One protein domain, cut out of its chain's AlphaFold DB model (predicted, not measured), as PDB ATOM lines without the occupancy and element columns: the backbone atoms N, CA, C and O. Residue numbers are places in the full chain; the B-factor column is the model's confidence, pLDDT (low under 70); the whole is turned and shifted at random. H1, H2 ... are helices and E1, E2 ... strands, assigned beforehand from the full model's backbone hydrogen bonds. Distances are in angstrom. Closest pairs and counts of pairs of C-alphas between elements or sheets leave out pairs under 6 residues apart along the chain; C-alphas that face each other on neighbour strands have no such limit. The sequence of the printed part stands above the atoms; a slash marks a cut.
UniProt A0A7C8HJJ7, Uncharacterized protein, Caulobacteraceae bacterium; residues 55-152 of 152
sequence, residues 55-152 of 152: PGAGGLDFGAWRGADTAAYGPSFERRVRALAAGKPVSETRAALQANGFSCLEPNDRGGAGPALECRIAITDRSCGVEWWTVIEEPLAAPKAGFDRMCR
ATOM      1  N   PRO A  55     149.365 125.046 166.979       95.31
ATOM      2  CA  PRO A  55     148.362 125.695 166.134       95.31
ATOM      3  C   PRO A  55     147.870 127.039 166.686       95.31
ATOM      4  O   PRO A  55     147.405 127.134 167.821       95.31
ATOM      5  N   GLY A  56     147.930 128.075 165.852       93.94
ATOM      6  CA  GLY A  56     147.338 129.384 166.097       93.94
ATOM      7  C   GLY A  56     145.908 129.508 165.561       93.94
ATOM      8  O   GLY A  56     145.434 128.692 164.768       93.94
ATOM      9  N   ALA A  57     145.209 130.562 165.987       91.69
ATOM     10  CA  ALA A  57     143.790 130.774 165.686       91.69
ATOM     11  C   ALA A  57     143.487 130.980 164.191       91.69
ATOM     12  O   ALA A  57     142.381 130.694 163.743       91.69
ATOM     13  N   GLY A  58     144.466 131.434 163.405       93.12
ATOM     14  CA  GLY A  58     144.348 131.562 161.952       93.12
ATOM     15  C   GLY A  58     144.897 130.357 161.186       93.12
ATOM     16  O   GLY A  58     145.257 130.500 160.022       93.12
ATOM     17  N   GLY A  59     145.058 129.201 161.838       93.69
ATOM     18  CA  GLY A  59     145.506 127.957 161.203       93.69
ATOM     19  C   GLY A  59     147.007 127.871 160.907       93.69
ATOM     20  O   GLY A  59     147.438 126.905 160.281       93.69
ATOM     21  N   LEU A  60     147.815 128.842 161.351       96.75
ATOM     22  CA  LEU A  60     149.273 128.756 161.262       96.75
ATOM     23  C   LEU A  60     149.799 127.975 162.462       96.75
ATOM     24  O   LEU A  60     149.529 128.339 163.601       96.75
ATOM     25  N   ASP A  61     150.580 126.931 162.221       96.31
ATOM     26  CA  ASP A  61     151.275 126.220 163.289       96.31
ATOM     27  C   ASP A  61     152.598 126.928 163.619       96.31
ATOM     28  O   ASP A  61     153.495 127.015 162.778       96.31
ATOM     29  N   PHE A  62     152.743 127.426 164.846       96.25
ATOM     30  CA  PHE A  62     153.979 128.017 165.360       96.25
ATOM     31  C   PHE A  62     154.944 126.967 165.916       96.25
ATOM     32  O   PHE A  62     156.137 127.226 166.006       96.25
ATOM     33  N   GLY A  63     154.523 125.730 166.164       95.31
ATOM     34  CA  GLY A  63     155.392 124.682 166.704       95.31
ATOM     35  C   GLY A  63     156.003 125.066 168.060       95.31
ATOM     36  O   GLY A  63     155.579 126.027 168.699       95.31
ATOM     37  N   ALA A  64     157.013 124.319 168.507       94.69
ATOM     38  CA  ALA A  64     157.659 124.518 169.810       94.69
ATOM     39  C   ALA A  64     158.779 125.579 169.763       94.69
ATOM     40  O   ALA A  64     159.960 125.280 169.951       94.69
ATOM     41  N   TRP A  65     158.431 126.823 169.431       94.12
ATOM     42  CA  TRP A  65     159.405 127.888 169.178       94.12
ATOM     43  C   TRP A  65     160.181 128.339 170.423       94.12
ATOM     44  O   TRP A  65     161.281 128.876 170.289       94.12
ATOM     45  N   ARG A  66     159.678 128.136 171.648       92.06
ATOM     46  CA  ARG A  66     160.350 128.606 172.877       92.06
ATOM     47  C   ARG A  66     161.637 127.837 173.145       92.06
ATOM     48  O   ARG A  66     162.629 128.445 173.543       92.06
ATOM     49  N   GLY A  67     161.634 126.533 172.877       89.19
ATOM     50  CA  GLY A  67     162.785 125.645 173.065       89.19
ATOM     51  C   GLY A  67     163.583 125.327 171.798       89.19
ATOM     52  O   GLY A  67     164.580 124.618 171.891       89.19
ATOM     53  N   ALA A  68     163.153 125.799 170.625       88.69
ATOM     54  CA  ALA A  68     163.791 125.440 169.363       88.69
ATOM     55  C   ALA A  68     165.144 126.134 169.145       88.69
ATOM     56  O   ALA A  68     165.341 127.292 169.522       88.69
ATOM     57  N   ASP A  69     166.042 125.434 168.450       88.88
ATOM     58  CA  ASP A  69     167.202 126.039 167.794       88.88
ATOM     59  C   ASP A  69     166.710 127.052 166.746       88.88
ATOM     60  O   ASP A  69     165.891 126.722 165.881       88.88
ATOM     61  N   THR A  70     167.195 128.291 166.829       86.50
ATOM     62  CA  THR A  70     166.782 129.402 165.962       86.50
ATOM     63  C   THR A  70     167.086 129.130 164.487       86.50
ATOM     64  O   THR A  70     166.232 129.385 163.634       86.50
ATOM     65  N   ALA A  71     168.252 128.552 164.185       89.06
ATOM     66  CA  ALA A  71     168.691 128.246 162.827       89.06
ATOM     67  C   ALA A  71     167.855 127.123 162.195       89.06
ATOM     68  O   ALA A  71     167.604 127.135 160.989       89.06
ATOM     69  N   ALA A  72     167.372 126.177 163.005       92.12
ATOM     70  CA  ALA A  72     166.464 125.128 162.541       92.12
ATOM     71  C   ALA A  72     165.004 125.607 162.447       92.12
ATOM     72  O   ALA A  72     164.253 125.183 161.559       92.12
ATOM     73  N   TYR A  73     164.588 126.489 163.359       95.62
ATOM     74  CA  TYR A  73     163.206 126.931 163.457       95.62
ATOM     75  C   TYR A  73     162.788 127.777 162.249       95.62
ATOM     76  O   TYR A  73     161.748 127.479 161.658       95.62
ATOM     77  N   GLY A  74     163.598 128.757 161.832       94.31
ATOM     78  CA  GLY A  74     163.283 129.656 160.711       94.31
ATOM     79  C   GLY A  74     162.829 128.924 159.435       94.31
ATOM     80  O   GLY A  74     161.687 129.110 159.006       94.31
ATOM     81  N   PRO A  75     163.631 127.996 158.874       95.62
ATOM     82  CA  PRO A  75     163.240 127.222 157.694       95.62
ATOM     83  C   PRO A  75     161.975 126.378 157.895       95.62
ATOM     84  O   PRO A  75     161.210 126.147 156.957       95.62
ATOM     85  N   SER A  76     161.743 125.871 159.110       96.38
ATOM     86  CA  SER A  76     160.535 125.099 159.417       96.38
ATOM     87  C   SER A  76     159.283 125.971 159.498       96.38
ATOM     88  O   SER A  76     158.207 125.522 159.103       96.38
ATOM     89  N   PHE A  77     159.422 127.200 159.988       97.50
ATOM     90  CA  PHE A  77     158.360 128.194 160.031       97.50
ATOM     91  C   PHE A  77     157.998 128.665 158.620       97.50
ATOM     92  O   PHE A  77     156.821 128.669 158.266       97.50
ATOM     93  N   GLU A  78     158.994 128.920 157.764       96.75
ATOM     94  CA  GLU A  78     158.753 129.270 156.362       96.75
ATOM     95  C   GLU A  78     157.921 128.215 155.629       96.75
ATOM     96  O   GLU A  78     156.948 128.554 154.959       96.75
ATOM     97  N   ARG A  79     158.229 126.922 155.796       97.00
ATOM     98  CA  ARG A  79     157.420 125.851 155.188       97.00
ATOM     99  C   ARG A  79     155.959 125.886 155.641       97.00
ATOM    100  O   ARG A  79     155.074 125.633 154.829       97.00
ATOM    101  N   ARG A  80     155.703 126.216 156.909       97.00
ATOM    102  CA  ARG A  80     154.347 126.310 157.475       97.00
ATOM    103  C   ARG A  80     153.597 127.530 156.936       97.00
ATOM    104  O   ARG A  80     152.430 127.404 156.584       97.00
ATOM    105  N   VAL A  81     154.277 128.660 156.749       97.06
ATOM    106  CA  VAL A  81     153.712 129.843 156.075       97.06
ATOM    107  C   VAL A  81     153.422 129.568 154.596       97.06
ATOM    108  O   VAL A  81     152.347 129.906 154.105       97.06
ATOM    109  N   ARG A  82     154.335 128.898 153.881       96.00
ATOM    110  CA  ARG A  82     154.107 128.480 152.487       96.00
ATOM    111  C   ARG A  82     152.889 127.560 152.373       96.00
ATOM    112  O   ARG A  82     152.085 127.743 151.468       96.00
ATOM    113  N   ALA A  83     152.735 126.607 153.294       95.94
ATOM    114  CA  ALA A  83     151.570 125.725 153.341       95.94
ATOM    115  C   ALA A  83     150.274 126.488 153.658       95.94
ATOM    116  O   ALA A  83     149.254 126.228 153.026       95.94
ATOM    117  N   LEU A  84     150.322 127.456 154.582       95.69
ATOM    118  CA  LEU A  84     149.181 128.314 154.909       95.69
ATOM    119  C   LEU A  84     148.672 129.065 153.674       95.69
ATOM    120  O   LEU A  84     147.467 129.129 153.476       95.69
ATOM    121  N   ALA A  85     149.578 129.619 152.867       94.25
ATOM    122  CA  ALA A  85     149.253 130.453 151.708       94.25
ATOM    123  C   ALA A  85     148.951 129.663 150.419       94.25
ATOM    124  O   ALA A  85     148.495 130.238 149.433       94.25
ATOM    125  N   ALA A  86     149.233 128.359 150.381       93.12
ATOM    126  CA  ALA A  86     149.168 127.572 149.155       93.12
ATOM    127  C   ALA A  86     147.760 127.579 148.532       93.12
ATOM    128  O   ALA A  86     146.793 127.123 149.142       93.12
ATOM    129  N   GLY A  87     147.659 128.078 147.295       90.12
ATOM    130  CA  GLY A  87     146.404 128.137 146.539       90.12
ATOM    131  C   GLY A  87     145.384 129.154 147.064       90.12
ATOM    132  O   GLY A  87     144.247 129.149 146.594       90.12
ATOM    133  N   LYS A  88     145.765 130.012 148.018       92.56
ATOM    134  CA  LYS A  88     144.898 131.048 148.587       92.56
ATOM    135  C   LYS A  88     145.245 132.423 148.023       92.56
ATOM    136  O   LYS A  88     146.419 132.701 147.803       92.56
ATOM    137  N   PRO A  89     144.263 133.323 147.861       92.38
ATOM    138  CA  PRO A  89     144.553 134.711 147.523       92.38
ATOM    139  C   PRO A  89     145.272 135.430 148.679       92.38
ATOM    140  O   PRO A  89     145.096 135.091 149.857       92.38
ATOM    141  N   VAL A  90     146.022 136.494 148.360       91.38
ATOM    142  CA  VAL A  90     146.705 137.352 149.354       91.38
ATOM    143  C   VAL A  90     145.753 137.849 150.443       91.38
ATOM    144  O   VAL A  90     146.121 137.865 151.614       91.38
ATOM    145  N   SER A  91     144.516 138.209 150.091       92.56
ATOM    146  CA  SER A  91     143.523 138.727 151.040       92.56
ATOM    147  C   SER A  91     143.117 137.702 152.107       92.56
ATOM    148  O   SER A  91     143.010 138.058 153.281       92.56
ATOM    149  N   GLU A  92     142.931 136.437 151.721       95.12
ATOM    150  CA  GLU A  92     142.628 135.338 152.646       95.12
ATOM    151  C   GLU A  92     143.855 134.993 153.494       95.12
ATOM    152  O   GLU A  92     143.748 134.833 154.711       95.12
ATOM    153  N   THR A  93     145.038 134.959 152.876       94.75
ATOM    154  CA  THR A  93     146.302 134.725 153.588       94.75
ATOM    155  C   THR A  93     146.565 135.812 154.632       94.75
ATOM    156  O   THR A  93     146.931 135.506 155.766       94.75
ATOM    157  N   ARG A  94     146.309 137.084 154.298       95.12
ATOM    158  CA  ARG A  94     146.383 138.211 155.235       95.12
ATOM    159  C   ARG A  94     145.440 138.019 156.413       95.12
ATOM    160  O   ARG A  94     145.878 138.164 157.549       95.12
ATOM    161  N   ALA A  95     144.173 137.689 156.158       96.25
ATOM    162  CA  ALA A  95     143.192 137.487 157.222       96.25
ATOM    163  C   ALA A  95     143.619 136.356 158.174       96.25
ATOM    164  O   ALA A  95     143.549 136.512 159.392       96.25
ATOM    165  N   ALA A  96     144.138 135.253 157.628       96.38
ATOM    166  CA  ALA A  96     144.687 134.158 158.418       96.38
ATOM    167  C   ALA A  96     145.894 134.603 159.261       96.38
ATOM    168  O   ALA A  96     145.948 134.337 160.460       96.38
ATOM    169  N   LEU A  97     146.855 135.326 158.680       96.12
ATOM    170  CA  LEU A  97     148.011 135.849 159.415       96.12
ATOM    171  C   LEU A  97     147.583 136.823 160.526       96.12
ATOM    172  O   LEU A  97     148.028 136.687 161.663       96.12
ATOM    173  N   GLN A  98     146.663 137.745 160.250       95.44
ATOM    174  CA  GLN A  98     146.135 138.674 161.254       95.44
ATOM    175  C   GLN A  98     145.404 137.949 162.390       95.44
ATOM    176  O   GLN A  98     145.595 138.292 163.555       95.44
ATOM    177  N   ALA A  99     144.646 136.890 162.088       95.44
ATOM    178  CA  ALA A  99     144.024 136.038 163.104       95.44
ATOM    179  C   ALA A  99     145.052 135.290 163.977       95.44
ATOM    180  O   ALA A  99     144.756 134.941 165.117       95.44
ATOM    181  N   ASN A 100     146.274 135.082 163.480       95.00
ATOM    182  CA  ASN A 100     147.405 134.569 164.262       95.00
ATOM    183  C   ASN A 100     148.176 135.667 165.024       95.00
ATOM    184  O   ASN A 100     149.191 135.368 165.648       95.00
ATOM    185  N   GLY A 101     147.717 136.922 164.980       93.19
ATOM    186  CA  GLY A 101     148.314 138.052 165.695       93.19
ATOM    187  C   GLY A 101     149.320 138.872 164.888       93.19
ATOM    188  O   GLY A 101     149.941 139.776 165.445       93.19
ATOM    189  N   PHE A 102     149.494 138.598 163.591       94.88
ATOM    190  CA  PHE A 102     150.386 139.394 162.750       94.88
ATOM    191  C   PHE A 102     149.822 140.792 162.469       94.88
ATOM    192  O   PHE A 102     148.655 140.959 162.118       94.88
ATOM    193  N   SER A 103     150.695 141.795 162.518       93.62
ATOM    194  CA  SER A 103     150.450 143.109 161.921       93.62
ATOM    195  C   SER A 103     150.890 143.074 160.459       93.62
ATOM    196  O   SER A 103     152.032 142.715 160.187       93.62
ATOM    197  N   CYS A 104     150.004 143.423 159.526       93.06
ATOM    198  CA  CYS A 104     150.252 143.322 158.084       93.06
ATOM    199  C   CYS A 104     150.190 144.687 157.393       93.06
ATOM    200  O   CYS A 104     149.336 145.499 157.738       93.06
ATOM    201  N   LEU A 105     151.035 144.881 156.379       90.81
ATOM    202  CA  LEU A 105     151.019 146.013 155.453       90.81
ATOM    203  C   LEU A 105     150.957 145.530 154.004       90.81
ATOM    204  O   LEU A 105     151.692 144.619 153.605       90.81
ATOM    205  N   GLU A 106     150.158 146.211 153.197       87.75
ATOM    206  CA  GLU A 106     150.072 146.057 151.744       87.75
ATOM    207  C   GLU A 106     150.835 147.183 151.020       87.75
ATOM    208  O   GLU A 106     151.231 148.171 151.644       87.75
ATOM    209  N   PRO A 107     151.073 147.077 149.694       85.38
ATOM    210  CA  PRO A 107     151.745 148.123 148.925       85.38
ATOM    211  C   PRO A 107     151.132 149.507 149.124       85.38
ATOM    212  O   PRO A 107     151.864 150.484 149.268       85.38
ATOM    213  N   ASN A 108     149.802 149.597 149.176       83.62
ATOM    214  CA  ASN A 108     149.092 150.868 149.322       83.62
ATOM    215  C   ASN A 108     149.398 151.550 150.662       83.62
ATOM    216  O   ASN A 108     149.570 152.766 150.693       83.62
ATOM    217  N   ASP A 109     149.583 150.772 151.733       82.06
ATOM    218  CA  ASP A 109     149.961 151.284 153.057       82.06
ATOM    219  C   ASP A 109     151.406 151.818 153.084       82.06
ATOM    220  O   ASP A 109     151.794 152.558 153.986       82.06
ATOM    221  N   ARG A 110     152.208 151.453 152.074       74.31
ATOM    222  CA  ARG A 110     153.619 151.830 151.902       74.31
ATOM    223  C   ARG A 110     153.844 152.866 150.795       74.31
ATOM    224  O   ARG A 110     154.989 153.135 150.440       74.31
ATOM    225  N   GLY A 111     152.782 153.429 150.212       79.44
ATOM    226  CA  GLY A 111     152.891 154.387 149.104       79.44
ATOM    227  C   GLY A 111     153.087 153.756 147.717       79.44
ATOM    228  O   GLY A 111     153.565 154.425 146.804       79.44
ATOM    229  N   GLY A 112     152.715 152.485 147.545       75.38
ATOM    230  CA  GLY A 112     152.578 151.808 146.247       75.38
ATOM    231  C   GLY A 112     153.716 150.859 145.855       75.38
ATOM    232  O   GLY A 112     153.622 150.216 144.813       75.38
ATOM    233  N   ALA A 113     154.771 150.735 146.666       78.62
ATOM    234  CA  ALA A 113     155.929 149.883 146.375       78.62
ATOM    235  C   ALA A 113     156.113 148.738 147.392       78.62
ATOM    236  O   ALA A 113     155.685 148.815 148.549       78.62
ATOM    237  N   GLY A 114     156.802 147.675 146.962       81.12
ATOM    238  CA  GLY A 114     157.188 146.535 147.799       81.12
ATOM    239  C   GLY A 114     156.337 145.277 147.582       81.12
ATOM    240  O   GLY A 114     155.619 145.186 146.586       81.12
ATOM    241  N   PRO A 115     156.423 144.292 148.492       84.38
ATOM    242  CA  PRO A 115     155.713 143.023 148.354       84.38
ATOM    243  C   PRO A 115     154.197 143.219 148.405       84.38
ATOM    244  O   PRO A 115     153.712 144.164 149.037       84.38
ATOM    245  N   ALA A 116     153.450 142.295 147.803       88.69
ATOM    246  CA  ALA A 116     151.990 142.262 147.869       88.69
ATOM    247  C   ALA A 116     151.482 142.211 149.319       88.69
ATOM    248  O   ALA A 116     150.452 142.799 149.632       88.69
ATOM    249  N   LEU A 117     152.237 141.575 150.220       92.69
ATOM    250  CA  LEU A 117     151.955 141.569 151.651       92.69
ATOM    251  C   LEU A 117     153.251 141.424 152.451       92.69
ATOM    252  O   LEU A 117     154.079 140.571 152.140       92.69
ATOM    253  N   GLU A 118     153.410 142.217 153.503       93.31
ATOM    254  CA  GLU A 118     154.428 142.006 154.535       93.31
ATOM    255  C   GLU A 118     153.722 141.954 155.884       93.31
ATOM    256  O   GLU A 118     152.941 142.851 156.193       93.31
ATOM    257  N   CYS A 119     153.974 140.921 156.685       94.75
ATOM    258  CA  CYS A 119     153.405 140.827 158.021       94.75
ATOM    259  C   CYS A 119     154.445 140.458 159.068       94.75
ATOM    260  O   CYS A 119     155.350 139.666 158.796       94.75
ATOM    261  N   ARG A 120     154.283 140.988 160.286       95.56
ATOM    262  CA  ARG A 120     155.195 140.742 161.408       95.56
ATOM    263  C   ARG A 120     154.490 140.571 162.751       95.56
ATOM    264  O   ARG A 120     153.448 141.175 163.001       95.56
ATOM    265  N   ILE A 121     155.113 139.784 163.622       93.69
ATOM    266  CA  ILE A 121     154.880 139.736 165.070       93.69
ATOM    267  C   ILE A 121     156.219 140.041 165.726       93.69
ATOM    268  O   ILE A 121     157.196 139.363 165.425       93.69
ATOM    269  N   ALA A 122     156.256 140.998 166.650       92.88
ATOM    270  CA  ALA A 122     157.419 141.230 167.497       92.88
ATOM    271  C   ALA A 122     156.990 141.250 168.964       92.88
ATOM    272  O   ALA A 122     156.029 141.928 169.332       92.88
ATOM    273  N   ILE A 123     157.705 140.498 169.799       91.44
ATOM    274  CA  ILE A 123     157.446 140.387 171.236       91.44
ATOM    275  C   ILE A 123     158.748 140.453 172.031       91.44
ATOM    276  O   ILE A 123     159.846 140.291 171.497       91.44
ATOM    277  N   THR A 124     158.606 140.603 173.345       90.88
ATOM    278  CA  THR A 124     159.661 140.261 174.303       90.88
ATOM    279  C   THR A 124     159.273 138.976 175.029       90.88
ATOM    280  O   THR A 124     158.215 138.923 175.651       90.88
ATOM    281  N   ASP A 125     160.128 137.956 174.973       89.69
ATOM    282  CA  ASP A 125     159.969 136.705 175.718       89.69
ATOM    283  C   ASP A 125     161.226 136.409 176.534       89.69
ATOM    284  O   ASP A 125     162.321 136.356 175.979       89.69
ATOM    285  N   ARG A 126     161.087 136.229 177.855       88.00
ATOM    286  CA  ARG A 126     162.208 135.957 178.785       88.00
ATOM    287  C   ARG A 126     163.435 136.863 178.555       88.00
ATOM    288  O   ARG A 126     164.565 136.386 178.537       88.00
ATOM    289  N   SER A 127     163.201 138.162 178.365       88.12
ATOM    290  CA  SER A 127     164.230 139.180 178.075       88.12
ATOM    291  C   SER A 127     164.907 139.092 176.698       88.12
ATOM    292  O   SER A 127     165.804 139.884 176.418       88.12
ATOM    293  N   CYS A 128     164.467 138.195 175.816       90.38
ATOM    294  CA  CYS A 128     164.874 138.165 174.414       90.38
ATOM    295  C   CYS A 128     163.824 138.865 173.539       90.38
ATOM    296  O   CYS A 128     162.620 138.684 173.732       90.38
ATOM    297  N   GLY A 129     164.273 139.632 172.547       91.94
ATOM    298  CA  GLY A 129     163.412 140.068 171.451       91.94
ATOM    299  C   GLY A 129     163.145 138.887 170.525       91.94
ATOM    300  O   GLY A 129     164.088 138.190 170.145       91.94
ATOM    301  N   VAL A 130     161.881 138.638 170.193       93.50
ATOM    302  CA  VAL A 130     161.486 137.550 169.294       93.50
ATOM    303  C   VAL A 130     160.607 138.112 168.189       93.50
ATOM    304  O   VAL A 130     159.607 138.773 168.472       93.50
ATOM    305  N   GLU A 131     160.985 137.850 166.945       93.50
ATOM    306  CA  GLU A 131     160.288 138.324 165.757       93.50
ATOM    307  C   GLU A 131     159.942 137.160 164.826       93.50
ATOM    308  O   GLU A 131     160.760 136.275 164.581       93.50
ATOM    309  N   TRP A 132     158.725 137.191 164.284       95.88
ATOM    310  CA  TRP A 132     158.314 136.404 163.127       95.88
ATOM    311  C   TRP A 132     157.958 137.367 162.011       95.88
ATOM    312  O   TRP A 132     157.194 138.311 162.228       95.88
ATOM    313  N   TRP A 133     158.441 137.095 160.809       95.12
ATOM    314  CA  TRP A 133     158.132 137.900 159.634       95.12
ATOM    315  C   TRP A 133     157.721 137.013 158.466       95.12
ATOM    316  O   TRP A 133     158.148 135.865 158.354       95.12
ATOM    317  N   THR A 134     156.873 137.549 157.594       95.75
ATOM    318  CA  THR A 134     156.443 136.908 156.352       95.75
ATOM    319  C   THR A 134     156.293 137.943 155.248       95.75
ATOM    320  O   THR A 134     155.795 139.044 155.479       95.75
ATOM    321  N   VAL A 135     156.707 137.575 154.040       94.88
ATOM    322  CA  VAL A 135     156.682 138.410 152.841       94.88
ATOM    323  C   VAL A 135     156.086 137.611 151.684       94.88
ATOM    324  O   VAL A 135     156.540 136.509 151.375       94.88
ATOM    325  N   ILE A 136     155.082 138.184 151.022       93.06
ATOM    326  CA  ILE A 136     154.412 137.612 149.854       93.06
ATOM    327  C   ILE A 136     154.626 138.549 148.661       93.06
ATOM    328  O   ILE A 136     154.170 139.689 148.673       93.06
ATOM    329  N   GLU A 137     155.314 138.066 147.625       87.75
ATOM    330  CA  GLU A 137     155.692 138.817 146.411       87.75
ATOM    331  C   GLU A 137     154.874 138.369 145.174       87.75
ATOM    332  O   GLU A 137     155.387 138.363 144.057       87.75
ATOM    333  N   GLU A 138     153.629 137.913 145.358       75.94
ATOM    334  CA  GLU A 138     152.813 137.318 144.283       75.94
ATOM    335  C   GLU A 138     152.763 138.141 142.977       75.94
ATOM    336  O   GLU A 138     152.808 139.372 143.018       75.94
ATOM    337  N   PRO A 139     152.609 137.477 141.808       64.44
ATOM    338  CA  PRO A 139     152.502 136.021 141.595       64.44
ATOM    339  C   PRO A 139     153.858 135.327 141.354       64.44
ATOM    340  O   PRO A 139     153.904 134.144 141.027       64.44
ATOM    341  N   LEU A 140     154.967 136.066 141.441       69.00
ATOM    342  CA  LEU A 140     156.247 135.659 140.849       69.00
ATOM    343  C   LEU A 140     157.128 134.819 141.779       69.00
ATOM    344  O   LEU A 140     158.021 134.120 141.301       69.00
ATOM    345  N   ALA A 141     156.894 134.872 143.091       83.94
ATOM    346  CA  ALA A 141     157.704 134.155 144.063       83.94
ATOM    347  C   ALA A 141     156.854 133.542 145.172       83.94
ATOM    348  O   ALA A 141     155.852 134.100 145.619       83.94
ATOM    349  N   ALA A 142     157.291 132.377 145.637       87.06
ATOM    350  CA  ALA A 142     156.628 131.693 146.728       87.06
ATOM    351  C   ALA A 142     156.931 132.401 148.072       87.06
ATOM    352  O   ALA A 142     158.066 132.858 148.251       87.06
ATOM    353  N   PRO A 143     155.981 132.439 149.030       92.00
ATOM    354  CA  PRO A 143     156.097 133.224 150.264       92.00
ATOM    355  C   PRO A 143     157.391 132.966 151.037       92.00
ATOM    356  O   PRO A 143     157.785 131.813 151.208       92.00
ATOM    357  N   LYS A 144     158.032 134.027 151.522       95.19
ATOM    358  CA  LYS A 144     159.219 133.952 152.385       95.19
ATOM    359  C   LYS A 144     158.803 134.215 153.820       95.19
ATOM    360  O   LYS A 144     157.928 135.045 154.054       95.19
ATOM    361  N   ALA A 145     159.439 133.553 154.773       96.56
ATOM    362  CA  ALA A 145     159.194 133.826 156.179       96.56
ATOM    363  C   ALA A 145     160.422 133.505 157.017       96.56
ATOM    364  O   ALA A 145     161.258 132.690 156.634       96.56
ATOM    365  N   GLY A 146     160.496 134.103 158.195       94.88
ATOM    366  CA  GLY A 146     161.605 133.869 159.096       94.88
ATOM    367  C   GLY A 146     161.250 134.115 160.542       94.88
ATOM    368  O   GLY A 146     160.127 134.481 160.898       94.88
ATOM    369  N   PHE A 147     162.244 133.823 161.364       95.38
ATOM    370  CA  PHE A 147     162.172 133.901 162.802       95.38
ATOM    371  C   PHE A 147     163.519 134.329 163.341       95.38
ATOM    372  O   PHE A 147     164.533 133.696 163.044       95.38
ATOM    373  N   ASP A 148     163.486 135.339 164.191       92.50
ATOM    374  CA  ASP A 148     164.664 135.919 164.795       92.50
ATOM    375  C   ASP A 148     164.471 135.957 166.312       92.50
ATOM    376  O   ASP A 148     163.452 136.424 166.822       92.50
ATOM    377  N   ARG A 149     165.460 135.452 167.054       91.25
ATOM    378  CA  ARG A 149     165.531 135.579 168.511       91.25
ATOM    379  C   ARG A 149     166.843 136.245 168.877       91.25
ATOM    380  O   ARG A 149     167.914 135.706 168.614       91.25
ATOM    381  N   MET A 150     166.741 137.389 169.533       91.31
ATOM    382  CA  MET A 150     167.870 138.210 169.951       91.31
ATOM    383  C   MET A 150     167.848 138.324 171.470       91.31
ATOM    384  O   MET A 150     167.023 139.038 172.041       91.31
ATOM    385  N   CYS A 151     168.741 137.594 172.127       88.62
ATOM    386  CA  CYS A 151     168.940 137.673 173.570       88.62
ATOM    387  C   CYS A 151     170.121 138.608 173.861       88.62
ATOM    388  O   CYS A 151     171.109 138.587 173.126       88.62
ATOM    389  N   ARG A 152     169.985 139.453 174.886       72.06
ATOM    390  CA  ARG A 152     171.065 140.321 175.376       72.06
ATOM    391  C   ARG A 152     171.838 139.651 176.498       72.06
ATOM    392  O   ARG A 152     171.203 138.872 177.241       72.06
TER     393      ARG A 152
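This is residues 55 to 152 of the 152 residues of an uncharacterized protein of Caulobacteraceae bacterium (UniProt A0A7C8HJJ7). A twisted four-stranded sheet forms a wall, with H1 and H2 covering one face and no named helix on the other. H1, the longest helix, slants over the E4 edge, H2 runs along the strands on the E1 and E2 side, and little H3 lies off the sheet. The 98 printed residues run H1 H2 E1 H3 E2 E3 E4; the sheet's order is E1 - E2 - E3 - E4, all antiparallel, and the class is mixed, helices and strands. The whole is compact, with a radius of gyration of the C-alphas of 13.4 A and spans of 36 by 27 by 23 A.

The sheet holds E1, residues 103 to 105; E2, residues 117 to 125, 25.8 A; E3, residues 128 to 136, 26.7 A; and E4, residues 144 to 151, 23.6 A, ending at C-alpha 151 (168.940, 137.673, 173.570). H1, residues 70 to 85, 22.6 A, begins at C-alpha 70 (166.782, 129.402, 165.962). H2 is residues 90 to 99, 14.1 A, and H3 residues 107 to 110.

E2, E3 and E4 form a meander, each strand the antiparallel neighbour of the one before; N 121 and O 132 are 2.9 A apart, N 133 and O 146 3.1 A. Edge strand E1 pairs with E2, with N 105 and O 118 at 2.8 A. H1 is on the sheet at a height of 5.9 A; its closest C-alphas to E4 are Glu 78 and Ala 145, 4.6 A. H2 is on the same face, at a height of 9.1 A; the C-alphas of Val 90 and Leu 117 of E2 are 7.1 A apart. H1 and H2 are close but not clearly touching, the C-alphas of Ala 85 and Thr 93 being 5.5 A apart. H3 is not on the sheet. Every O i to N i+4 pair is within hydrogen-bond range in H2, 10 of 12 in H1; H3 is too short for one.

The farthest C-alphas, Gly 87 and Arg 152, are 39.9 A apart. The printed part has no cut, and no link is long. Residues 139 to 140 have pLDDT under 70.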